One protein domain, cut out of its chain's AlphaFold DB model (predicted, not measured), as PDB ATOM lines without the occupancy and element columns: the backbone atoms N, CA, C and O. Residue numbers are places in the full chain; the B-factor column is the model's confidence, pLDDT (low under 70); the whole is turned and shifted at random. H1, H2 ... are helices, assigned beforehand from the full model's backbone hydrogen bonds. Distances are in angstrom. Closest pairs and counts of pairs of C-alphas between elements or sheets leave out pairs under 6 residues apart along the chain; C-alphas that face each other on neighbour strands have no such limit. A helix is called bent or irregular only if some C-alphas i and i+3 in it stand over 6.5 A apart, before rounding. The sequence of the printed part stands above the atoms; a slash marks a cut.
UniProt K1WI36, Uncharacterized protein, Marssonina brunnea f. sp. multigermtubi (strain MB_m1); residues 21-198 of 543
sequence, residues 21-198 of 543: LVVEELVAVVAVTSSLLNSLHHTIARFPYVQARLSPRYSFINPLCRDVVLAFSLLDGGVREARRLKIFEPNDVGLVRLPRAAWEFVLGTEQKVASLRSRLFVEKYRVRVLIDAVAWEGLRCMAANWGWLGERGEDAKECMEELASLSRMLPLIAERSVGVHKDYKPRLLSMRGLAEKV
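AT A GLANCE: This is residues 21 to 198 of the 543 residues of an uncharacterized protein of Marssonina brunnea f. sp. multigermtubi (strain MB_m1) (UniProt K1WI36). A loose three-helix bundle, with the very long H5 as its spine, has H1 side by side with H5 and H3 slanting over part of it, while H7 crosses H5 and H6 folds back over it from its last residues. H4 sits across the opposite end, where residues 90 to 95 stick out as a loop, and short H2 turns the chain from H1 toward H3. The printed part has 178 residues with seven named helices, in order H1 to H7, and no named strand; the class is all helix. The whole is loose, with a radius of gyration of the C-alphas of 21.0 A, and flat, spanning 73 by 48 by 26 A.

HOW THE PARTS SIT: H1, residues 21 to 46, touches the hub H5, residues 110 to 149, at a shallow tilt of 20 degrees, the same way; their closest C-alphas, of Thr 33 and Lys 124, are 5.0 A apart. H2, residues 48 to 53, touches residues 134 to 138 of H5, with C-alphas of Val 50 and Gly 138 closest at 6.5 A. H3, residues 61 to 84, touches H5 opposite ways at 36 degrees, only just steep, with C-alphas of Ala 71 and Leu 120 closest at 6.8 A. H1, H3 and H5 are an up and down bundle, each helix running against the one before it. H4, residues 99 to 107, touches H3, with C-alphas of Gly 78 and Val 106 closest at 5.4 A, and touches H5 only at the corner, with C-alphas of Glu 104 and Glu 110 closest at 5.1 A. H6, residues 154 to 168, touches H5 at a steep tilt of 52 degrees, opposite ways, with C-alphas of Leu 139 and Leu 163 closest at 5.9 A. H7, residues 170 to 191, touches H5 at 72 degrees, only just about perpendicular, with C-alphas of Arg 126 and Val 180 closest at 6.1 A. H1 and H6 are apart. Every O i to N i+4 pair is within hydrogen-bond range in H1, H2, H3, H4 and H6, against 32 of 36 in H5 and 15 of 18 in H7.

IN THESE COORDINATES: H1 begins at C-alpha 21, (-8.776, 48.744, 8.252), and measures 36.5 A; H3 measures 33.7 A. H5 measures 57.3 A, with a kink of 27 degrees near residue 143, and is only just irregular: C-alphas 144 and 147 are 6.51 A apart. H7 measures 28.8 A, kinks by 47 degrees near residue 181, is only just irregular, with C-alphas 183 and 186 7.0 A apart, and ends at C-alpha 191, (11.989, 37.428, -21.543).

THE WHOLE: The farthest C-alphas, of Val 93 and Gly 150, are 73.1 A apart. The printed part has no cut, and the H3 to H4 link, 14 residues, is long. Residues 21 to 24, 148 to 152 and 196 to 198 have pLDDT under 70.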
ATOM      1  N   LEU A  21     -10.203  49.082   8.258       60.75
ATOM      2  CA  LEU A  21      -8.776  48.744   8.252       60.75
ATOM      3  C   LEU A  21      -8.224  48.475   6.844       60.75
ATOM      4  O   LEU A  21      -7.123  48.901   6.525       60.75
ATOM      5  N   VAL A  22      -8.996  47.842   5.957       62.22
ATOM      6  CA  VAL A  22      -8.487  47.347   4.661       62.22
ATOM      7  C   VAL A  22      -8.042  48.478   3.723       62.22
ATOM      8  O   VAL A  22      -7.089  48.317   2.961       62.22
ATOM      9  N   VAL A  23      -8.721  49.626   3.763       63.00
ATOM     10  CA  VAL A  23      -8.420  50.767   2.885       63.00
ATOM     11  C   VAL A  23      -7.237  51.569   3.407       63.00
ATOM     12  O   VAL A  23      -6.348  51.923   2.633       63.00
ATOM     13  N   GLU A  24      -7.212  51.844   4.709       69.88
ATOM     14  CA  GLU A  24      -6.079  52.512   5.349       69.88
ATOM     15  C   GLU A  24      -4.809  51.673   5.192       69.88
ATOM     16  O   GLU A  24      -3.755  52.199   4.837       69.88
ATOM     17  N   GLU A  25      -4.931  50.350   5.323       77.12
ATOM     18  CA  GLU A  25      -3.867  49.401   5.012       77.12
ATOM     19  C   GLU A  25      -3.443  49.462   3.545       77.12
ATOM     20  O   GLU A  25      -2.247  49.433   3.274       77.12
ATOM     21  N   LEU A  26      -4.371  49.557   2.587       78.12
ATOM     22  CA  LEU A  26      -4.020  49.659   1.167       78.12
ATOM     23  C   LEU A  26      -3.214  50.933   0.886       78.12
ATOM     24  O   LEU A  26      -2.172  50.862   0.235       78.12
ATOM     25  N   VAL A  27      -3.644  52.082   1.416       79.06
ATOM     26  CA  VAL A  27      -2.915  53.358   1.288       79.06
ATOM     27  C   VAL A  27      -1.547  53.272   1.967       79.06
ATOM     28  O   VAL A  27      -0.541  53.686   1.386       79.06
ATOM     29  N   ALA A  28      -1.479  52.682   3.162       82.56
ATOM     30  CA  ALA A  28      -0.224  52.464   3.869       82.56
ATOM     31  C   ALA A  28       0.718  51.540   3.080       82.56
ATOM     32  O   ALA A  28       1.902  51.838   2.949       82.56
ATOM     33  N   VAL A  29       0.205  50.454   2.497       87.62
ATOM     34  CA  VAL A  29       0.982  49.527   1.667       87.62
ATOM     35  C   VAL A  29       1.505  50.235   0.419       87.62
ATOM     36  O   VAL A  29       2.683  50.100   0.117       87.62
ATOM     37  N   VAL A  30       0.687  51.037  -0.265       86.38
ATOM     38  CA  VAL A  30       1.104  51.846  -1.424       86.38
ATOM     39  C   VAL A  30       2.247  52.795  -1.054       86.38
ATOM     40  O   VAL A  30       3.279  52.814  -1.730       86.38
ATOM     41  N   ALA A  31       2.096  53.539   0.046       88.44
ATOM     42  CA  ALA A  31       3.107  54.479   0.520       88.44
ATOM     43  C   ALA A  31       4.416  53.770   0.904       88.44
ATOM     44  O   ALA A  31       5.500  54.210   0.517       88.44
ATOM     45  N   VAL A  32       4.324  52.643   1.618       92.56
ATOM     46  CA  VAL A  32       5.494  51.844   2.005       92.56
ATOM     47  C   VAL A  32       6.177  51.248   0.777       92.56
ATOM     48  O   VAL A  32       7.394  51.347   0.670       92.56
ATOM     49  N   THR A  33       5.432  50.687  -0.177       91.56
ATOM     50  CA  THR A  33       6.004  50.133  -1.413       91.56
ATOM     51  C   THR A  33       6.724  51.211  -2.223       91.56
ATOM     52  O   THR A  33       7.842  50.977  -2.671       91.56
ATOM     53  N   SER A  34       6.152  52.413  -2.349       91.19
ATOM     54  CA  SER A  34       6.823  53.542  -3.013       91.19
ATOM     55  C   SER A  34       8.123  53.941  -2.302       91.19
ATOM     56  O   SER A  34       9.158  54.087  -2.951       91.19
ATOM     57  N   SER A  35       8.104  54.035  -0.967       95.62
ATOM     58  CA  SER A  35       9.311  54.316  -0.181       95.62
ATOM     59  C   SER A  35      10.378  53.236  -0.359       95.62
ATOM     60  O   SER A  35      11.551  53.566  -0.502       95.62
ATOM     61  N   LEU A  36       9.986  51.959  -0.371       95.19
ATOM     62  CA  LEU A  36      10.908  50.839  -0.551       95.19
ATOM     63  C   LEU A  36      11.527  50.827  -1.951       95.19
ATOM     64  O   LEU A  36      12.703  50.512  -2.081       95.19
ATOM     65  N   LEU A  37      10.786  51.202  -2.995       93.88
ATOM     66  CA  LEU A  37      11.343  51.312  -4.349       93.88
ATOM     67  C   LEU A  37      12.386  52.428  -4.444       93.88
ATOM     68  O   LEU A  37      13.429  52.232  -5.065       93.88
ATOM     69  N   ASN A  38      12.150  53.562  -3.779       95.38
ATOM     70  CA  ASN A  38      13.155  54.620  -3.670       95.38
ATOM     71  C   ASN A  38      14.385  54.143  -2.889       95.38
ATOM     72  O   ASN A  38      15.511  54.399  -3.308       95.38
ATOM     73  N   SER A  39      14.192  53.407  -1.789       96.62
ATOM     74  CA  SER A  39      15.303  52.793  -1.053       96.62
ATOM     75  C   SER A  39      16.083  51.813  -1.926       96.62
ATOM     76  O   SER A  39      17.302  51.908  -1.974       96.62
ATOM     77  N   LEU A  40      15.408  50.940  -2.679       95.69
ATOM     78  CA  LEU A  40      16.045  50.018  -3.621       95.69
ATOM     79  C   LEU A  40      16.861  50.771  -4.676       95.69
ATOM     80  O   LEU A  40      18.002  50.403  -4.939       95.69
ATOM     81  N   HIS A  41      16.311  51.847  -5.240       95.12
ATOM     82  CA  HIS A  41      17.026  52.696  -6.186       95.12
ATOM     83  C   HIS A  41      18.294  53.307  -5.571       95.12
ATOM     84  O   HIS A  41      19.362  53.224  -6.176       95.12
ATOM     85  N   HIS A  42      18.207  53.864  -4.359       96.75
ATOM     86  CA  HIS A  42      19.368  54.411  -3.656       96.75
ATOM     87  C   HIS A  42      20.410  53.342  -3.318       96.75
ATOM     88  O   HIS A  42      21.601  53.595  -3.480       96.75
ATOM     89  N   THR A  43      19.987  52.144  -2.910       96.50
ATOM     90  CA  THR A  43      20.897  51.023  -2.653       96.50
ATOM     91  C   THR A  43      21.611  50.597  -3.933       96.50
ATOM     92  O   THR A  43      22.820  50.411  -3.913       96.50
ATOM     93  N   ILE A  44      20.918  50.516  -5.073       95.12
ATOM     94  CA  ILE A  44      21.556  50.221  -6.366       95.12
ATOM     95  C   ILE A  44      22.547  51.328  -6.750       95.12
ATOM     96  O   ILE A  44      23.674  51.032  -7.139       95.12
ATOM     97  N   ALA A  45      22.157  52.598  -6.606       95.56
ATOM     98  CA  ALA A  45      23.005  53.746  -6.932       95.56
ATOM     99  C   ALA A  45      24.248  53.856  -6.029       95.56
ATOM    100  O   ALA A  45      25.273  54.382  -6.457       95.56
ATOM    101  N   ARG A  46      24.178  53.335  -4.795       95.44
ATOM    102  CA  ARG A  46      25.323  53.240  -3.875       95.44
ATOM    103  C   ARG A  46      26.423  52.317  -4.410       95.44
ATOM    104  O   ARG A  46      27.585  52.534  -4.079       95.44
ATOM    105  N   PHE A  47      26.088  51.327  -5.244       95.38
ATOM    106  CA  PHE A  47      27.024  50.313  -5.736       95.38
ATOM    107  C   PHE A  47      27.130  50.335  -7.274       95.38
ATOM    108  O   PHE A  47      26.456  49.557  -7.956       95.38
ATOM    109  N   PRO A  48      28.018  51.174  -7.855       93.06
ATOM    110  CA  PRO A  48      28.126  51.349  -9.307       93.06
ATOM    111  C   PRO A  48      28.370  50.056 -10.089       93.06
ATOM    112  O   PRO A  48      27.895  49.909 -11.211       93.06
ATOM    113  N   TYR A  49      29.080  49.090  -9.507       91.12
ATOM    114  CA  TYR A  49      29.321  47.804 -10.159       91.12
ATOM    115  C   TYR A  49      28.055  46.934 -10.230       91.12
ATOM    116  O   TYR A  49      27.875  46.210 -11.207       91.12
ATOM    117  N   VAL A  50      27.162  47.004  -9.232       92.44
ATOM    118  CA  VAL A  50      25.867  46.307  -9.277       92.44
ATOM    119  C   VAL A  50      25.021  46.947 -10.364       92.44
ATOM    120  O   VAL A  50      24.448  46.249 -11.196       92.44
ATOM    121  N   GLN A  51      25.008  48.281 -10.413       93.00
ATOM    122  CA  GLN A  51      24.335  49.030 -11.466       93.00
ATOM    123  C   GLN A  51      24.864  48.676 -12.864       93.00
ATOM    124  O   GLN A  51      24.066  48.531 -13.784       93.00
ATOM    125  N   ALA A  52      26.177  48.488 -13.023       91.88
ATOM    126  CA  ALA A  52      26.785  48.089 -14.292       91.88
ATOM    127  C   ALA A  52      26.401  46.663 -14.729       91.88
ATOM    128  O   ALA A  52      26.307  46.398 -15.924       91.88
ATOM    129  N   ARG A  53      26.156  45.750 -13.778       90.25
ATOM    130  CA  ARG A  53      25.698  44.377 -14.058       90.25
ATOM    131  C   ARG A  53      24.199  44.293 -14.346       90.25
ATOM    132  O   ARG A  53      23.757  43.385 -15.041       90.25
ATOM    133  N   LEU A  54      23.407  45.237 -13.840       90.44
ATOM    134  CA  LEU A  54      21.960  45.243 -14.031       90.44
ATOM    135  C   LEU A  54      21.577  45.484 -15.492       90.44
ATOM    136  O   LEU A  54      21.529  46.617 -15.968       90.44
ATOM    137  N   SER A  55      21.184  44.413 -16.181       89.12
ATOM    138  CA  SER A  55      20.536  44.535 -17.481       89.12
ATOM    139  C   SER A  55      19.160  45.208 -17.337       89.12
ATOM    140  O   SER A  55      18.286  44.671 -16.646       89.12
ATOM    141  N   PRO A  56      18.875  46.325 -18.034       85.38
ATOM    142  CA  PRO A  56      17.548  46.949 -18.009       85.38
ATOM    143  C   PRO A  56      16.448  46.029 -18.556       85.38
ATOM    144  O   PRO A  56      15.274  46.187 -18.230       85.38
ATOM    145  N   ARG A  57      16.828  45.074 -19.418       86.25
ATOM    146  CA  ARG A  57      15.902  44.151 -20.081       86.25
ATOM    147  C   ARG A  57      15.808  42.809 -19.368       86.25
ATOM    148  O   ARG A  57      14.692  42.327 -19.188       86.25
ATOM    149  N   TYR A  58      16.944  42.246 -18.958       85.06
ATOM    150  CA  TYR A  58      17.043  40.857 -18.498       85.06
ATOM    151  C   TYR A  58      17.242  40.695 -16.988       85.06
ATOM    152  O   TYR A  58      17.417  39.566 -16.534       85.06
ATOM    153  N   SER A  59      17.175  41.780 -16.211       88.12
ATOM    154  CA  SER A  59      17.156  41.706 -14.746       88.12
ATOM    155  C   SER A  59      15.741  41.519 -14.200       88.12
ATOM    156  O   SER A  59      14.746  41.916 -14.815       88.12
ATOM    157  N   PHE A  60      15.645  40.971 -12.988       84.81
ATOM    158  CA  PHE A  60      14.381  40.829 -12.249       84.81
ATOM    159  C   PHE A  60      13.715  42.167 -11.903       84.81
ATOM    160  O   PHE A  60      12.514  42.204 -11.630       84.81
ATOM    161  N   ILE A  61      14.476  43.267 -11.902       86.88
ATOM    162  CA  ILE A  61      13.945  44.596 -11.594       86.88
ATOM    163  C   ILE A  61      12.847  44.947 -12.596       86.88
ATOM    164  O   ILE A  61      11.824  45.506 -12.218       86.88
ATOM    165  N   ASN A  62      13.006  44.555 -13.861       87.19
ATOM    166  CA  ASN A  62      12.022  44.817 -14.905       87.19
ATOM    167  C   ASN A  62      10.647  44.167 -14.611       87.19
ATOM    168  O   ASN A  62       9.664  44.905 -14.510       87.19
ATOM    169  N   PRO A  63      10.513  42.836 -14.415       90.12
ATOM    170  CA  PRO A  63       9.223  42.223 -14.110       90.12
ATOM    171  C   PRO A  63       8.644  42.684 -12.767       90.12
ATOM    172  O   PRO A  63       7.433  42.874 -12.694       90.12
ATOM    173  N   LEU A  64       9.469  42.943 -11.746       90.38
ATOM    174  CA  LEU A  64       9.009  43.531 -10.482       90.38
ATOM    175  C   LEU A  64       8.403  44.924 -10.690       90.38
ATOM    176  O   LEU A  64       7.279  45.187 -10.268       90.38
ATOM    177  N   CYS A  65       9.119  45.814 -11.381       88.69
ATOM    178  CA  CYS A  65       8.626  47.149 -11.702       88.69
ATOM    179  C   CYS A  65       7.342  47.077 -12.534       88.69
ATOM    180  O   CYS A  65       6.418  47.841 -12.277       88.69
ATOM    181  N   ARG A  66       7.231  46.135 -13.480       90.38
ATOM    182  CA  ARG A  66       5.990  45.908 -14.240       90.38
ATOM    183  C   ARG A  66       4.834  45.466 -13.345       90.38
ATOM    184  O   ARG A  66       3.737  45.988 -13.509       90.38
ATOM    185  N   ASP A  67       5.061  44.550 -12.404       90.31
ATOM    186  CA  ASP A  67       4.030  44.097 -11.460       90.31
ATOM    187  C   ASP A  67       3.545  45.231 -10.556       90.31
ATOM    188  O   ASP A  67       2.341  45.407 -10.365       90.31
ATOM    189  N   VAL A  68       4.478  46.033 -10.044       89.44
ATOM    190  CA  VAL A  68       4.184  47.205  -9.218       89.44
ATOM    191  C   VAL A  68       3.435  48.268 -10.021       89.44
ATOM    192  O   VAL A  68       2.414  48.773  -9.561       89.44
ATOM    193  N   VAL A  69       3.902  48.601 -11.229       90.44
ATOM    194  CA  VAL A  69       3.247  49.579 -12.111       90.44
ATOM    195  C   VAL A  69       1.850  49.105 -12.493       90.44
ATOM    196  O   VAL A  69       0.923  49.907 -12.491       90.44
ATOM    197  N   LEU A  70       1.669  47.810 -12.765       89.44
ATOM    198  CA  LEU A  70       0.356  47.230 -13.029       89.44
ATOM    199  C   LEU A  70      -0.557  47.315 -11.799       89.44
ATOM    200  O   LEU A  70      -1.733  47.644 -11.922       89.44
ATOM    201  N   ALA A  71      -0.037  47.049 -10.601       87.75
ATOM    202  CA  ALA A  71      -0.814  47.194  -9.376       87.75
ATOM    203  C   ALA A  71      -1.217  48.661  -9.130       87.75
ATOM    204  O   ALA A  71      -2.366  48.934  -8.781       87.75
ATOM    205  N   PHE A  72      -0.314  49.614  -9.379       87.81
ATOM    206  CA  PHE A  72      -0.627  51.038  -9.280       87.81
ATOM    207  C   PHE A  72      -1.561  51.529 -10.382       87.81
ATOM    208  O   PHE A  72      -2.401  52.374 -10.097       87.81
ATOM    209  N   SER A  73      -1.486  51.005 -11.606       90.06
ATOM    210  CA  SER A  73      -2.392  51.411 -12.685       90.06
ATOM    211  C   SER A  73      -3.825  50.937 -12.435       90.06
ATOM    212  O   SER A  73      -4.768  51.688 -12.685       90.06
ATOM    213  N   LEU A  74      -3.997  49.740 -11.859       85.81
ATOM    214  CA  LEU A  74      -5.296  49.252 -11.386       85.81
ATOM    215  C   LEU A  74      -5.865  50.146 -10.277       85.81
ATOM    216  O   LEU A  74      -7.061  50.440 -10.274       85.81
ATOM    217  N   LEU A  75      -5.009  50.608  -9.359       86.69
ATOM    218  CA  LEU A  75      -5.414  51.531  -8.304       86.69
ATOM    219  C   LEU A  75      -5.771  52.913  -8.861       86.69
ATOM    220  O   LEU A  75      -6.797  53.466  -8.485       86.69
ATOM    221  N   ASP A  76      -4.950  53.458  -9.757       87.56
ATOM    222  CA  ASP A  76      -5.119  54.796 -10.326       87.56
ATOM    223  C   ASP A  76      -6.391  54.897 -11.177       87.56
ATOM    224  O   ASP A  76      -7.136  55.870 -11.065       87.56
ATOM    225  N   GLY A  77      -6.716  53.850 -11.947       86.69
ATOM    226  CA  GLY A  77      -8.016  53.742 -12.613       86.69
ATOM    227  C   GLY A  77      -9.175  53.853 -11.618       86.69
ATOM    228  O   GLY A  77     -10.120  54.609 -11.846       86.69
ATOM    229  N   GLY A  78      -9.048  53.185 -10.468       85.00
ATOM    230  CA  GLY A  78      -9.997  53.311  -9.370       85.00
ATOM    231  C   GLY A  78     -10.051  54.725  -8.778       85.00
ATOM    232  O   GLY A  78     -11.125  55.303  -8.653       85.00
ATOM    233  N   VAL A  79      -8.909  55.335  -8.460       83.56
ATOM    234  CA  VAL A  79      -8.854  56.697  -7.894       83.56
ATOM    235  C   VAL A  79      -9.515  57.715  -8.822       83.56
ATOM    236  O   VAL A  79     -10.282  58.564  -8.362       83.56
ATOM    237  N   ARG A  80      -9.238  57.641 -10.129       86.12
ATOM    238  CA  ARG A  80      -9.836  58.542 -11.123       86.12
ATOM    239  C   ARG A  80     -11.346  58.368 -11.200       86.12
ATOM    240  O   ARG A  80     -12.062  59.367 -11.226       86.12
ATOM    241  N   GLU A  81     -11.823  57.129 -11.175       86.00
ATOM    242  CA  GLU A  81     -13.253  56.832 -11.168       86.00
ATOM    243  C   GLU A  81     -13.925  57.319  -9.876       86.00
ATOM    244  O   GLU A  81     -14.961  57.980  -9.921       86.00
ATOM    245  N   ALA A  82     -13.278  57.115  -8.727       83.94
ATOM    246  CA  ALA A  82     -13.743  57.614  -7.439       83.94
ATOM    247  C   ALA A  82     -13.864  59.142  -7.412       83.94
ATOM    248  O   ALA A  82     -14.825  59.686  -6.864       83.94
ATOM    249  N   ARG A  83     -12.893  59.831  -8.024       84.69
ATOM    250  CA  ARG A  83     -12.896  61.288  -8.178       84.69
ATOM    251  C   ARG A  83     -14.004  61.743  -9.128       84.69
ATOM    252  O   ARG A  83     -14.717  62.682  -8.796       84.69
ATOM    253  N   ARG A  84     -14.179  61.075 -10.275       89.19
ATOM    254  CA  ARG A  84     -15.235  61.376 -11.261       89.19
ATOM    255  C   ARG A  84     -16.625  61.288 -10.641       89.19
ATOM    256  O   ARG A  84     -17.473  62.135 -10.889       89.19
ATOM    257  N   LEU A  85     -16.825  60.273  -9.812       85.50
ATOM    258  CA  LEU A  85     -18.074  60.002  -9.115       85.50
ATOM    259  C   LEU A  85     -18.212  60.762  -7.790       85.50
ATOM    260  O   LEU A  85     -19.194  60.548  -7.081       85.50
ATOM    261  N   LYS A  86     -17.236  61.614  -7.437       87.12
ATOM    262  CA  LYS A  86     -17.235  62.430  -6.212       87.12
ATOM    263  C   LYS A  86     -17.499  61.606  -4.943       87.12
ATOM    264  O   LYS A  86     -18.085  62.085  -3.985       87.12
ATOM    265  N   ILE A  87     -17.038  60.355  -4.911       82.31
ATOM    266  CA  ILE A  87     -17.409  59.377  -3.869       82.31
ATOM    267  C   ILE A  87     -16.903  59.787  -2.481       82.31
ATOM    268  O   ILE A  87     -17.512  59.449  -1.468       82.31
ATOM    269  N   PHE A  88     -15.771  60.492  -2.447       77.38
ATOM    270  CA  PHE A  88     -15.164  61.008  -1.221       77.38
ATOM    271  C   PHE A  88     -15.592  62.446  -0.896       77.38
ATOM    272  O   PHE A  88     -15.187  62.965   0.141       77.38
ATOM    273  N   GLU A  89     -16.378  63.096  -1.759       80.31
ATOM    274  CA  GLU A  89     -16.996  64.372  -1.407       80.31
ATOM    275  C   GLU A  89     -18.175  64.102  -0.453       80.31
ATOM    276  O   GLU A  89     -18.808  63.044  -0.535       80.31
ATOM    277  N   PRO A  90     -18.468  65.007   0.495       78.38
ATOM    278  CA  PRO A  90     -19.686  64.910   1.286       78.38
ATOM    279  C   PRO A  90     -20.888  64.907   0.339       78.38
ATOM    280  O   PRO A  90     -20.995  65.783  -0.517       78.38
ATOM    281  N   ASN A  91     -21.791  63.936   0.486       75.56
ATOM    282  CA  ASN A  91     -23.051  63.958  -0.256       75.56
ATOM    283  C   ASN A  91     -23.886  65.184   0.171       75.56
ATOM    284  O   ASN A  91     -23.609  65.781   1.209       75.56
ATOM    285  N   ASP A  92     -24.977  65.491  -0.537       78.00
ATOM    286  CA  ASP A  92     -25.895  66.605  -0.201       78.00
ATOM    287  C   ASP A  92     -26.471  66.527   1.232       78.00
ATOM    288  O   ASP A  92     -26.946  67.511   1.790       78.00
ATOM    289  N   VAL A  93     -26.380  65.350   1.856       77.00
ATOM    290  CA  VAL A  93     -26.768  65.076   3.249       77.00
ATOM    291  C   VAL A  93     -25.620  65.309   4.252       77.00
ATOM    292  O   VAL A  93     -25.728  64.947   5.420       77.00
ATOM    293  N   GLY A  94     -24.474  65.826   3.804       76.31
ATOM    294  CA  GLY A  94     -23.250  66.004   4.597       76.31
ATOM    295  C   GLY A  94     -22.522  64.704   4.966       76.31
ATOM    296  O   GLY A  94     -21.506  64.741   5.657       76.31
ATOM    297  N   LEU A  95     -23.015  63.545   4.518       71.00
ATOM    298  CA  LEU A  95     -22.434  62.241   4.828       71.00
ATOM    299  C   LEU A  95     -21.397  61.851   3.773       71.00
ATOM    300  O   LEU A  95     -21.727  61.656   2.602       71.00
ATOM    301  N   VAL A  96     -20.148  61.695   4.208       72.44
ATOM    302  CA  VAL A  96     -19.081  61.087   3.406       72.44
ATOM    303  C   VAL A  96     -19.277  59.573   3.430       72.44
ATOM    304  O   VAL A  96     -19.472  58.979   4.495       72.44
ATOM    305  N   ARG A  97     -19.234  58.923   2.262       70.88
ATOM    306  CA  ARG A  97     -19.259  57.456   2.207       70.88
ATOM    307  C   ARG A  97     -18.069  56.900   2.983       70.88
ATOM    308  O   ARG A  97     -16.946  57.381   2.841       70.88
ATOM    309  N   LEU A  98     -18.298  55.843   3.763       76.50
ATOM    310  CA  LEU A  98     -17.205  55.148   4.438       76.50
ATOM    311  C   LEU A  98     -16.159  54.704   3.396       76.50
ATOM    312  O   LEU A  98     -16.555  54.150   2.362       76.50
ATOM    313  N   PRO A  99     -14.847  54.878   3.661       72.12
ATOM    314  CA  PRO A  99     -13.791  54.588   2.692       72.12
ATOM    315  C   PRO A  99     -13.903  53.196   2.061       72.12
ATOM    316  O   PRO A  99     -13.688  53.036   0.867       72.12
ATOM    317  N   ARG A 100     -14.323  52.183   2.826       71.94
ATOM    318  CA  ARG A 100     -14.546  50.829   2.304       71.94
ATOM    319  C   ARG A 100     -15.610  50.778   1.210       71.94
ATOM    320  O   ARG A 100     -15.334  50.260   0.136       71.94
ATOM    321  N   ALA A 101     -16.805  51.304   1.480       76.31
ATOM    322  CA  ALA A 101     -17.907  51.287   0.519       76.31
ATOM    323  C   ALA A 101     -17.548  52.096  -0.732       76.31
ATOM    324  O   ALA A 101     -17.934  51.731  -1.837       76.31
ATOM    325  N   ALA A 102     -16.760  53.161  -0.562       78.38
ATOM    326  CA  ALA A 102     -16.201  53.915  -1.669       78.38
ATOM    327  C   ALA A 102     -15.286  53.047  -2.546       78.38
ATOM    328  O   ALA A 102     -15.485  52.975  -3.753       78.38
ATOM    329  N   TRP A 103     -14.329  52.334  -1.953       78.31
ATOM    330  CA  TRP A 103     -13.394  51.494  -2.705       78.31
ATOM    331  C   TRP A 103     -14.016  50.229  -3.289       78.31
ATOM    332  O   TRP A 103     -13.653  49.841  -4.396       78.31
ATOM    333  N   GLU A 104     -14.964  49.603  -2.596       84.25
ATOM    334  CA  GLU A 104     -15.745  48.492  -3.140       84.25
ATOM    335  C   GLU A 104     -16.579  48.944  -4.343       84.25
ATOM    336  O   GLU A 104     -16.594  48.258  -5.360       84.25
ATOM    337  N   PHE A 105     -17.186  50.132  -4.272       82.50
ATOM    338  CA  PHE A 105     -17.912  50.723  -5.396       82.50
ATOM    339  C   PHE A 105     -16.992  50.994  -6.593       82.50
ATOM    340  O   PHE A 105     -17.341  50.709  -7.733       82.50
ATOM    341  N   VAL A 106     -15.793  51.514  -6.329       84.94
ATOM    342  CA  VAL A 106     -14.806  51.906  -7.345       84.94
ATOM    343  C   VAL A 106     -14.160  50.707  -8.028       84.94
ATOM    344  O   VAL A 106     -14.036  50.665  -9.248       84.94
ATOM    345  N   LEU A 107     -13.711  49.731  -7.240       84.56
ATOM    346  CA  LEU A 107     -13.037  48.537  -7.747       84.56
ATOM    347  C   LEU A 107     -14.049  47.450  -8.146       84.56
ATOM    348  O   LEU A 107     -13.687  46.461  -8.783       84.56
ATOM    349  N   GLY A 108     -15.326  47.653  -7.828       87.94
ATOM    350  CA  GLY A 108     -16.476  46.839  -8.208       87.94
ATOM    351  C   GLY A 108     -16.811  45.722  -7.221       87.94
ATOM    352  O   GLY A 108     -17.978  45.371  -7.101       87.94
ATOM    353  N   THR A 109     -15.822  45.144  -6.529       87.19
ATOM    354  CA  THR A 109     -16.053  44.107  -5.507       87.19
ATOM    355  C   THR A 109     -15.013  44.164  -4.391       87.19
ATOM    356  O   THR A 109     -13.837  44.440  -4.642       87.19
ATOM    357  N   GLU A 110     -15.402  43.809  -3.161       83.62
ATOM    358  CA  GLU A 110     -14.474  43.664  -2.027       83.62
ATOM    359  C   GLU A 110     -13.340  42.667  -2.328       83.62
ATOM    360  O   GLU A 110     -12.184  42.894  -1.970       83.62
ATOM    361  N   GLN A 111     -13.643  41.601  -3.071       86.00
ATOM    362  CA  GLN A 111     -12.661  40.597  -3.481       86.00
ATOM    363  C   GLN A 111     -11.537  41.192  -4.343       86.00
ATOM    364  O   GLN A 111     -10.380  40.795  -4.198       86.00
ATOM    365  N   LYS A 112     -11.839  42.168  -5.210       85.94
ATOM    366  CA  LYS A 112     -10.820  42.868  -6.004       85.94
ATOM    367  C   LYS A 112      -9.939  43.763  -5.134       85.94
ATOM    368  O   LYS A 112      -8.729  43.782  -5.342       85.94
ATOM    369  N   VAL A 113     -10.514  44.438  -4.134       82.69
ATOM    370  CA  VAL A 113      -9.750  45.239  -3.158       82.69
ATOM    371  C   VAL A 113      -8.798  44.348  -2.362       82.69
ATOM    372  O   VAL A 113      -7.602  44.629  -2.280       82.69
ATOM    373  N   ALA A 114      -9.310  43.238  -1.826       83.38
ATOM    374  CA  ALA A 114      -8.520  42.274  -1.070       83.38
ATOM    375  C   ALA A 114      -7.406  41.653  -1.928       83.38
ATOM    376  O   ALA A 114      -6.269  41.556  -1.472       83.38
ATOM    377  N   SER A 115      -7.707  41.301  -3.182       86.81
ATOM    378  CA  SER A 115      -6.729  40.782  -4.144       86.81
ATOM    379  C   SER A 115      -5.614  41.793  -4.438       86.81
ATOM    380  O   SER A 115      -4.433  41.448  -4.362       86.81
ATOM    381  N   LEU A 116      -5.961  43.063  -4.685       86.25
ATOM    382  CA  LEU A 116      -4.981  44.126  -4.919       86.25
ATOM    383  C   LEU A 116      -4.097  44.368  -3.689       86.25
ATOM    384  O   LEU A 116      -2.877  44.471  -3.825       86.25
ATOM    385  N   ARG A 117      -4.695  44.405  -2.492       85.69
ATOM    386  CA  ARG A 117      -3.966  44.525  -1.221       85.69
ATOM    387  C   ARG A 117      -2.969  43.381  -1.056       85.69
ATOM    388  O   ARG A 117      -1.796  43.636  -0.800       85.69
ATOM    389  N   SER A 118      -3.418  42.138  -1.233       88.25
ATOM    390  CA  SER A 118      -2.561  40.955  -1.121       88.25
ATOM    391  C   SER A 118      -1.421  40.990  -2.139       88.25
ATOM    392  O   SER A 118      -0.274  40.751  -1.770       88.25
ATOM    393  N   ARG A 119      -1.699  41.376  -3.393       88.69
ATOM    394  CA  ARG A 119      -0.668  41.517  -4.430       88.69
ATOM    395  C   ARG A 119       0.378  42.561  -4.049       88.69
ATOM    396  O   ARG A 119       1.565  42.259  -4.052       88.69
ATOM    397  N   LEU A 120      -0.044  43.764  -3.661       87.94
ATOM    398  CA  LEU A 120       0.882  44.821  -3.249       87.94
ATOM    399  C   LEU A 120       1.676  44.448  -1.994       87.94
ATOM    400  O   LEU A 120       2.830  44.845  -1.872       87.94
ATOM    401  N   PHE A 121       1.094  43.682  -1.070       90.69
ATOM    402  CA  PHE A 121       1.803  43.203   0.113       90.69
ATOM    403  C   PHE A 121       2.925  42.221  -0.250       90.69
ATOM    404  O   PHE A 121       4.017  42.306   0.316       90.69
ATOM    405  N   VAL A 122       2.676  41.332  -1.217       90.56
ATOM    406  CA  VAL A 122       3.695  40.427  -1.767       90.56
ATOM    407  C   VAL A 122       4.808  41.227  -2.446       90.56
ATOM    408  O   VAL A 122       5.979  41.015  -2.129       90.56
ATOM    409  N   GLU A 123       4.472  42.201  -3.300       91.31
ATOM    410  CA  GLU A 123       5.496  43.030  -3.959       91.31
ATOM    411  C   GLU A 123       6.294  43.870  -2.953       91.31
ATOM    412  O   GLU A 123       7.518  43.926  -3.027       91.31
ATOM    413  N   LYS A 124       5.634  44.448  -1.941       93.69
ATOM    414  CA  LYS A 124       6.288  45.158  -0.829       93.69
ATOM    415  C   LYS A 124       7.356  44.286  -0.166       93.69
ATOM    416  O   LYS A 124       8.466  44.746   0.102       93.69
ATOM    417  N   TYR A 125       7.014  43.031   0.123       93.62
ATOM    418  CA  TYR A 125       7.932  42.087   0.746       93.62
ATOM    419  C   TYR A 125       9.104  41.741  -0.177       93.62
ATOM    420  O   TYR A 125      10.251  41.782   0.263       93.62
ATOM    421  N   ARG A 126       8.832  41.482  -1.462       93.44
ATOM    422  CA  ARG A 126       9.868  41.220  -2.472       93.44
ATOM    423  C   ARG A 126      10.858  42.375  -2.572       93.44
ATOM    424  O   ARG A 126      12.055  42.134  -2.475       93.44
ATOM    425  N   VAL A 127      10.385  43.621  -2.673       94.56
ATOM    426  CA  VAL A 127      11.264  44.805  -2.735       94.56
ATOM    427  C   VAL A 127      12.175  44.874  -1.506       94.56
ATOM    428  O   VAL A 127      13.366  45.125  -1.651       94.56
ATOM    429  N   ARG A 128      11.656  44.598  -0.302       95.62
ATOM    430  CA  ARG A 128      12.470  44.596   0.923       95.62
ATOM    431  C   ARG A 128      13.585  43.552   0.882       95.62
ATOM    432  O   ARG A 128      14.726  43.880   1.173       95.62
ATOM    433  N   VAL A 129      13.259  42.323   0.485       94.19
ATOM    434  CA  VAL A 129      14.242  41.235   0.343       94.19
ATOM    435  C   VAL A 129      15.327  41.605  -0.670       94.19
ATOM    436  O   VAL A 129      16.502  41.320  -0.464       94.19
ATOM    437  N   LEU A 130      14.941  42.290  -1.745       94.00
ATOM    438  CA  LEU A 130      15.859  42.722  -2.791       94.00
ATOM    439  C   LEU A 130      16.785  43.854  -2.346       94.00
ATOM    440  O   LEU A 130      17.932  43.872  -2.771       94.00
ATOM    441  N   ILE A 131      16.331  44.767  -1.481       96.56
ATOM    442  CA  ILE A 131      17.209  45.780  -0.874       96.56
ATOM    443  C   ILE A 131      18.345  45.088  -0.117       96.56
ATOM    444  O   ILE A 131      19.506  45.425  -0.339       96.56
ATOM    445  N   ASP A 132      18.015  44.099   0.716       96.19
ATOM    446  CA  ASP A 132      19.002  43.356   1.504       96.19
ATOM    447  C   ASP A 132      19.955  42.556   0.596       96.19
ATOM    448  O   ASP A 132      21.165  42.551   0.815       96.19
ATOM    449  N   ALA A 133      19.431  41.934  -0.469       95.06
ATOM    450  CA  ALA A 133      20.225  41.199  -1.456       95.06
ATOM    451  C   ALA A 133      21.197  42.102  -2.239       95.06
ATOM    452  O   ALA A 133      22.373  41.765  -2.378       95.06
ATOM    453  N   VAL A 134      20.723  43.259  -2.725       95.62
ATOM    454  CA  VAL A 134      21.550  44.260  -3.421       95.62
ATOM    455  C   VAL A 134      22.609  44.817  -2.479       95.62
ATOM    456  O   VAL A 134      23.755  44.958  -2.888       95.62
ATOM    457  N   ALA A 135      22.246  45.134  -1.232       96.94
ATOM    458  CA  ALA A 135      23.183  45.661  -0.247       96.94
ATOM    459  C   ALA A 135      24.270  44.640   0.099       96.94
ATOM    460  O   ALA A 135      25.447  44.988   0.129       96.94
ATOM    461  N   TRP A 136      23.891  43.375   0.300       96.44
ATOM    462  CA  TRP A 136      24.843  42.307   0.579       96.44
ATOM    463  C   TRP A 136      25.808  42.100  -0.587       96.44
ATOM    464  O   TRP A 136      27.021  42.148  -0.377       96.44
ATOM    465  N   GLU A 137      25.297  41.945  -1.814       95.19
ATOM    466  CA  GLU A 137      26.167  41.784  -2.981       95.19
ATOM    467  C   GLU A 137      27.040  43.023  -3.166       95.19
ATOM    468  O   GLU A 137      28.230  42.853  -3.408       95.19
ATOM    469  N   GLY A 138      26.446  44.215  -2.982       95.19
ATOM    470  CA  GLY A 138      26.995  45.582  -2.965       95.19
ATOM    471  C   GLY A 138      28.206  45.792  -2.046       95.19
ATOM    472  O   GLY A 138      29.207  46.422  -2.393       95.19
ATOM    473  N   LEU A 139      28.134  45.232  -0.851       95.56
ATOM    474  CA  LEU A 139      29.212  45.313   0.124       95.56
ATOM    475  C   LEU A 139      30.238  44.202  -0.094       95.56
ATOM    476  O   LEU A 139      31.431  44.425   0.101       95.56
ATOM    477  N   ARG A 140      29.806  43.025  -0.561       94.81
ATOM    478  CA  ARG A 140      30.686  41.885  -0.834       94.81
ATOM    479  C   ARG A 140      31.697  42.186  -1.937       94.81
ATOM    480  O   ARG A 140      32.883  41.930  -1.738       94.81
ATOM    481  N   CYS A 141      31.284  42.741  -3.081       92.62
ATOM    482  CA  CYS A 141      32.265  43.049  -4.132       92.62
ATOM    483  C   CYS A 141      33.111  44.277  -3.793       92.62
ATOM    484  O   CYS A 141      34.268  44.333  -4.204       92.62
ATOM    485  N   MET A 142      32.591  45.232  -3.011       91.69
ATOM    486  CA  MET A 142      33.438  46.281  -2.431       91.69
ATOM    487  C   MET A 142      34.524  45.679  -1.534       91.69
ATOM    488  O   MET A 142      35.695  46.010  -1.710       91.69
ATOM    489  N   ALA A 143      34.165  44.738  -0.657       91.81
ATOM    490  CA  ALA A 143      35.109  44.042   0.214       91.81
ATOM    491  C   ALA A 143      36.155  43.232  -0.558       91.81
ATOM    492  O   ALA A 143      37.338  43.293  -0.227       91.81
ATOM    493  N   ALA A 144      35.749  42.543  -1.627       91.38
ATOM    494  CA  ALA A 144      36.674  41.825  -2.501       91.38
ATOM    495  C   ALA A 144      37.675  42.766  -3.199       91.38
ATOM    496  O   ALA A 144      38.847  42.424  -3.347       91.38
ATOM    497  N   ASN A 145      37.239  43.970  -3.579       88.19
ATOM    498  CA  ASN A 145      38.075  44.950  -4.274       88.19
ATOM    499  C   ASN A 145      38.913  45.832  -3.326       88.19
ATOM    500  O   ASN A 145      39.882  46.455  -3.768       88.19
ATOM    501  N   TRP A 146      38.599  45.890  -2.024       80.69
ATOM    502  CA  TRP A 146      39.354  46.700  -1.055       80.69
ATOM    503  C   TRP A 146      40.777  46.220  -0.813       80.69
ATOM    504  O   TRP A 146      41.620  47.050  -0.472       80.69
ATOM    505  N   GLY A 147      41.075  44.941  -1.065       72.06
ATOM    506  CA  GLY A 147      42.450  44.433  -1.029       72.06
ATOM    507  C   GLY A 147      43.404  45.226  -1.934       72.06
ATOM    508  O   GLY A 147      44.603  45.259  -1.680       72.06
ATOM    509  N   TRP A 148      42.870  45.925  -2.942       57.75
ATOM    510  CA  TRP A 148      43.636  46.750  -3.870       57.75
ATOM    511  C   TRP A 148      43.639  48.251  -3.529       57.75
ATOM    512  O   TRP A 148      44.532  48.976  -3.959       57.75
ATOM    513  N   LEU A 149      42.666  48.747  -2.751       58.41
ATOM    514  CA  LEU A 149      42.452  50.193  -2.568       58.41
ATOM    515  C   LEU A 149      43.171  50.827  -1.365       58.41
ATOM    516  O   LEU A 149      43.101  52.046  -1.228       58.41
ATOM    517  N   GLY A 150      43.879  50.033  -0.552       56.59
ATOM    518  CA  GLY A 150      44.845  50.481   0.462       56.59
ATOM    519  C   GLY A 150      44.279  51.372   1.579       56.59
ATOM    520  O   GLY A 150      43.994  52.542   1.357       56.59
ATOM    521  N   GLU A 151      44.169  50.832   2.798       62.19
ATOM    522  CA  GLU A 151      44.082  51.534   4.106       62.19
ATOM    523  C   GLU A 151      43.127  52.744   4.277       62.19
ATOM    524  O   GLU A 151      43.232  53.495   5.248       62.19
ATOM    525  N   ARG A 152      42.158  52.976   3.389       57.59
ATOM    526  CA  ARG A 152      41.394  54.233   3.406       57.59
ATOM    527  C   ARG A 152      40.087  54.168   4.198       57.59
ATOM    528  O   ARG A 152      39.051  53.790   3.666       57.59
ATOM    529  N   GLY A 153      40.149  54.723   5.409       79.25
ATOM    530  CA  GLY A 153      39.093  55.571   5.975       79.25
ATOM    531  C   GLY A 153      38.059  54.901   6.882       79.25
ATOM    532  O   GLY A 153      37.834  53.694   6.833       79.25
ATOM    533  N   GLU A 154      37.415  55.729   7.710       86.81
ATOM    534  CA  GLU A 154      36.286  55.349   8.577       86.81
ATOM    535  C   GLU A 154      35.150  54.693   7.766       86.81
ATOM    536  O   GLU A 154      34.595  53.687   8.203       86.81
ATOM    537  N   ASP A 155      34.916  55.144   6.528       85.50
ATOM    538  CA  ASP A 155      33.901  54.603   5.611       85.50
ATOM    539  C   ASP A 155      34.082  53.104   5.297       85.50
ATOM    540  O   ASP A 155      33.105  52.358   5.184       85.50
ATOM    541  N   ALA A 156      35.327  52.631   5.157       87.44
ATOM    542  CA  ALA A 156      35.601  51.216   4.891       87.44
ATOM    543  C   ALA A 156      35.268  50.355   6.114       87.44
ATOM    544  O   ALA A 156      34.723  49.257   5.981       87.44
ATOM    545  N   LYS A 157      35.544  50.875   7.315       90.25
ATOM    546  CA  LYS A 157      35.182  50.219   8.571       90.25
ATOM    547  C   LYS A 157      33.663  50.127   8.712       90.25
ATOM    548  O   LYS A 157      33.163  49.043   8.996       90.25
ATOM    549  N   GLU A 158      32.938  51.214   8.446       91.88
ATOM    550  CA  GLU A 158      31.469  51.221   8.478       91.88
ATOM    551  C   GLU A 158      30.871  50.203   7.502       91.88
ATOM    552  O   GLU A 158      29.996  49.421   7.868       91.88
ATOM    553  N   CYS A 159      31.385  50.140   6.272       92.62
ATOM    554  CA  CYS A 159      30.884  49.187   5.287       92.62
ATOM    555  C   CYS A 159      31.225  47.726   5.650       92.62
ATOM    556  O   CYS A 159      30.426  46.827   5.383       92.62
ATOM    557  N   MET A 160      32.370  47.466   6.291       92.75
ATOM    558  CA  MET A 160      32.711  46.138   6.822       92.75
ATOM    559  C   MET A 160      31.819  45.743   8.006       92.75
ATOM    560  O   MET A 160      31.402  44.586   8.102       92.75
ATOM    561  N   GLU A 161      31.486  46.686   8.890       95.38
ATOM    562  CA  GLU A 161      30.530  46.472   9.982       95.38
ATOM    563  C   GLU A 161      29.119  46.183   9.442       95.38
ATOM    564  O   GLU A 161      28.451  45.253   9.906       95.38
ATOM    565  N   GLU A 162      28.690  46.912   8.409       95.75
ATOM    566  CA  GLU A 162      27.422  46.682   7.712       95.75
ATOM    567  C   GLU A 162      27.395  45.308   7.025       95.75
ATOM    568  O   GLU A 162      26.439  44.547   7.201       95.75
ATOM    569  N   LEU A 163      28.469  44.932   6.321       96.31
ATOM    570  CA  LEU A 163      28.604  43.611   5.703       96.31
ATOM    571  C   LEU A 163      28.567  42.498   6.751       96.31
ATOM    572  O   LEU A 163      27.913  41.476   6.538       96.31
ATOM    573  N   ALA A 164      29.231  42.684   7.894       96.38
ATOM    574  CA  ALA A 164      29.204  41.725   8.991       96.38
ATOM    575  C   ALA A 164      27.793  41.584   9.585       96.38
ATOM    576  O   ALA A 164      27.383  40.477   9.931       96.38
ATOM    577  N   SER A 165      27.032  42.679   9.673       96.75
ATOM    578  CA  SER A 165      25.629  42.665  10.102       96.75
ATOM    579  C   SER A 165      24.739  41.901   9.112       96.75
ATOM    580  O   SER A 165      24.019  40.981   9.508       96.75
ATOM    581  N   LEU A 166      24.851  42.191   7.810       96.12
ATOM    582  CA  LEU A 166      24.111  41.476   6.764       96.12
ATOM    583  C   LEU A 166      24.500  40.000   6.681       96.12
ATOM    584  O   LEU A 166      23.633  39.149   6.506       96.12
ATOM    585  N   SER A 167      25.778  39.676   6.873       96.06
ATOM    586  CA  SER A 167      26.275  38.296   6.865       96.06
ATOM    587  C   SER A 167      25.633  37.453   7.970       96.06
ATOM    588  O   SER A 167      25.276  36.301   7.737       96.06
ATOM    589  N   ARG A 168      25.374  38.027   9.155       96.50
ATOM    590  CA  ARG A 168      24.626  37.332  10.224       96.50
ATOM    591  C   ARG A 168      23.176  37.042   9.831       96.50
ATOM    592  O   ARG A 168      22.605  36.059  10.290       96.50
ATOM    593  N   MET A 169      22.587  37.881   8.979       96.31
ATOM    594  CA  MET A 169      21.228  37.708   8.455       96.31
ATOM    595  C   MET A 169      21.184  36.934   7.132       96.31
ATOM    596  O   MET A 169      20.095  36.691   6.612       96.31
ATOM    597  N   LEU A 170      22.332  36.519   6.589       96.19
ATOM    598  CA  LEU A 170      22.424  35.920   5.261       96.19
ATOM    599  C   LEU A 170      21.539  34.678   5.082       96.19
ATOM    600  O   LEU A 170      20.869  34.614   4.054       96.19
ATOM    601  N   PRO A 171      21.424  33.743   6.051       96.44
ATOM    602  CA  PRO A 171      20.487  32.623   5.938       96.44
ATOM    603  C   PRO A 171      19.039  33.056   5.712       96.44
ATOM    604  O   PRO A 171      18.347  32.499   4.862       96.44
ATOM    605  N   LEU A 172      18.600  34.092   6.430       94.88
ATOM    606  CA  LEU A 172      17.256  34.643   6.308       94.88
ATOM    607  C   LEU A 172      17.082  35.372   4.972       94.88
ATOM    608  O   LEU A 172      16.058  35.213   4.314       94.88
ATOM    609  N   ILE A 173      18.073  36.162   4.553       94.88
ATOM    610  CA  ILE A 173      18.041  36.868   3.265       94.88
ATOM    611  C   ILE A 173      17.980  35.851   2.119       94.88
ATOM    612  O   ILE A 173      17.128  35.987   1.242       94.88
ATOM    613  N   ALA A 174      18.807  34.804   2.161       95.69
ATOM    614  CA  ALA A 174      18.838  33.726   1.178       95.69
ATOM    615  C   ALA A 174      17.499  32.993   1.098       95.69
ATOM    616  O   ALA A 174      16.920  32.885   0.020       95.69
ATOM    617  N   GLU A 175      16.956  32.562   2.239       94.56
ATOM    618  CA  GLU A 175      15.659  31.884   2.309       94.56
ATOM    619  C   GLU A 175      14.549  32.711   1.659       94.56
ATOM    620  O   GLU A 175      13.787  32.219   0.822       94.56
ATOM    621  N   ARG A 176      14.487  34.000   1.996       94.19
ATOM    622  CA  ARG A 176      13.484  34.906   1.440       94.19
ATOM    623  C   ARG A 176      13.712  35.160  -0.047       94.19
ATOM    624  O   ARG A 176      12.745  35.213  -0.806       94.19
ATOM    625  N   SER A 177      14.970  35.273  -0.464       94.25
ATOM    626  CA  SER A 177      15.360  35.502  -1.856       94.25
ATOM    627  C   SER A 177      15.043  34.302  -2.743       94.25
ATOM    628  O   SER A 177      14.687  34.501  -3.897       94.25
ATOM    629  N   VAL A 178      15.067  33.070  -2.218       94.38
ATOM    630  CA  VAL A 178      14.638  31.872  -2.963       94.38
ATOM    631  C   VAL A 178      13.175  31.983  -3.398       94.38
ATOM    632  O   VAL A 178      12.855  31.613  -4.525       94.38
ATOM    633  N   GLY A 179      12.290  32.504  -2.543       91.38
ATOM    634  CA  GLY A 179      10.887  32.730  -2.905       91.38
ATOM    635  C   GLY A 179      10.753  33.722  -4.061       91.38
ATOM    636  O   GLY A 179      10.132  33.419  -5.076       91.38
ATOM    637  N   VAL A 180      11.432  34.868  -3.948       92.38
ATOM    638  CA  VAL A 180      11.476  35.888  -5.010       92.38
ATOM    639  C   VAL A 180      12.044  35.303  -6.307       92.38
ATOM    640  O   VAL A 180      11.481  35.492  -7.385       92.38
ATOM    641  N   HIS A 181      13.133  34.546  -6.206       93.06
ATOM    642  CA  HIS A 181      13.805  33.939  -7.344       93.06
ATOM    643  C   HIS A 181      12.907  32.928  -8.067       93.06
ATOM    644  O   HIS A 181      12.777  33.002  -9.286       93.06
ATOM    645  N   LYS A 182      12.226  32.038  -7.335       92.88
ATOM    646  CA  LYS A 182      11.281  31.068  -7.913       92.88
ATOM    647  C   LYS A 182      10.155  31.742  -8.698       92.88
ATOM    648  O   LYS A 182       9.781  31.245  -9.757       92.88
ATOM    649  N   ASP A 183       9.658  32.877  -8.213       90.88
ATOM    650  CA  ASP A 183       8.565  33.605  -8.862       90.88
ATOM    651  C   ASP A 183       9.004  34.307 -10.159       90.88
ATOM    652  O   ASP A 183       8.244  34.365 -11.133       90.88
ATOM    653  N   TYR A 184      10.230  34.843 -10.193       90.62
ATOM    654  CA  TYR A 184      10.723  35.622 -11.333       90.62
ATOM    655  C   TYR A 184      11.546  34.822 -12.340       90.62
ATOM    656  O   TYR A 184      11.530  35.190 -13.515       90.62
ATOM    657  N   LYS A 185      12.205  33.723 -11.952       90.62
ATOM    658  CA  LYS A 185      13.049  32.919 -12.853       90.62
ATOM    659  C   LYS A 185      12.311  32.475 -14.125       90.62
ATOM    660  O   LYS A 185      12.826  32.746 -15.208       90.62
ATOM    661  N   PRO A 186      11.079  31.924 -14.070       91.38
ATOM    662  CA  PRO A 186      10.347  31.553 -15.286       91.38
ATOM    663  C   PRO A 186      10.058  32.751 -16.200       91.38
ATOM    664  O   PRO A 186      10.115  32.647 -17.425       91.38
ATOM    665  N   ARG A 187       9.782  33.922 -15.612       89.94
ATOM    666  CA  ARG A 187       9.519  35.156 -16.365       89.94
ATOM    667  C   ARG A 187      10.791  35.700 -17.003       89.94
ATOM    668  O   ARG A 187      10.742  36.173 -18.133       89.94
ATOM    669  N   LEU A 188      11.921  35.608 -16.305       88.62
ATOM    670  CA  LEU A 188      13.233  35.977 -16.832       88.62
ATOM    671  C   LEU A 188      13.619  35.079 -18.008       88.62
ATOM    672  O   LEU A 188      13.998  35.598 -19.055       88.62
ATOM    673  N   LEU A 189      13.426  33.763 -17.886       88.94
ATOM    674  CA  LEU A 189      13.631  32.813 -18.985       88.94
ATOM    675  C   LEU A 189      12.735  33.142 -20.187       88.94
ATOM    676  O   LEU A 189      13.218  33.205 -21.316       88.94
ATOM    677  N   SER A 190      11.460  33.463 -19.946       89.81
ATOM    678  CA  SER A 190      10.534  33.902 -20.997       89.81
ATOM    679  C   SER A 190      10.985  35.187 -21.695       89.81
ATOM    680  O   SER A 190      10.981  35.241 -22.924       89.81
ATOM    681  N   MET A 191      11.454  36.194 -20.952       86.19
ATOM    682  CA  MET A 191      11.989  37.428 -21.543       86.19
ATOM    683  C   MET A 191      13.277  37.203 -22.343       86.19
ATOM    684  O   MET A 191      13.549  37.960 -23.271       86.19
ATOM    685  N   ARG A 192      14.062  36.173 -22.005       87.38
ATOM    686  CA  ARG A 192      15.262  35.773 -22.755       87.38
ATOM    687  C   ARG A 192      14.936  34.995 -24.037       87.38
ATOM    688  O   ARG A 192      15.853  34.651 -24.768       87.38
ATOM    689  N   GLY A 193      13.666  34.674 -24.297       88.75
ATOM    690  CA  GLY A 193      13.293  33.738 -25.366       88.75
ATOM    691  C   GLY A 193      13.725  32.294 -25.080       88.75
ATOM    692  O   GLY A 193      13.554  31.428 -25.928       88.75
ATOM    693  N   LEU A 194      14.241  32.035 -23.874       84.56
ATOM    694  CA  LEU A 194      14.621  30.724 -23.350       84.56
ATOM    695  C   LEU A 194      13.483  30.088 -22.554       84.56
ATOM    696  O   LEU A 194      13.710  29.143 -21.802       84.56
ATOM    697  N   ALA A 195      12.260  30.612 -22.677       77.31
ATOM    698  CA  ALA A 195      11.110  29.816 -22.309       77.31
ATOM    699  C   ALA A 195      11.126  28.605 -23.237       77.31
ATOM    700  O   ALA A 195      10.594  28.646 -24.349       77.31
ATOM    701  N   GLU A 196      11.706  27.506 -22.745       64.31
ATOM    702  CA  GLU A 196      11.208  26.189 -23.086       64.31
ATOM    703  C   GLU A 196       9.689  26.306 -23.108       64.31
ATOM    704  O   GLU A 196       9.089  27.003 -22.275       64.31
ATOM    705  N   LYS A 197       9.051  25.639 -24.066       64.94
ATOM    706  CA  LYS A 197       7.644  25.295 -23.925       64.94
ATOM    707  C   LYS A 197       7.550  24.388 -22.698       64.94
ATOM    708  O   LYS A 197       7.381  23.182 -22.823       64.94
ATOM    709  N   VAL A 198       7.679  24.970 -21.508       54.78
ATOM    710  CA  VAL A 198       7.151  24.450 -20.275       54.78
ATOM    711  C   VAL A 198       5.683  24.416 -20.607       54.78
ATOM    712  O   VAL A 198       4.991  25.435 -20.591       54.78
TER     713      VAL A 198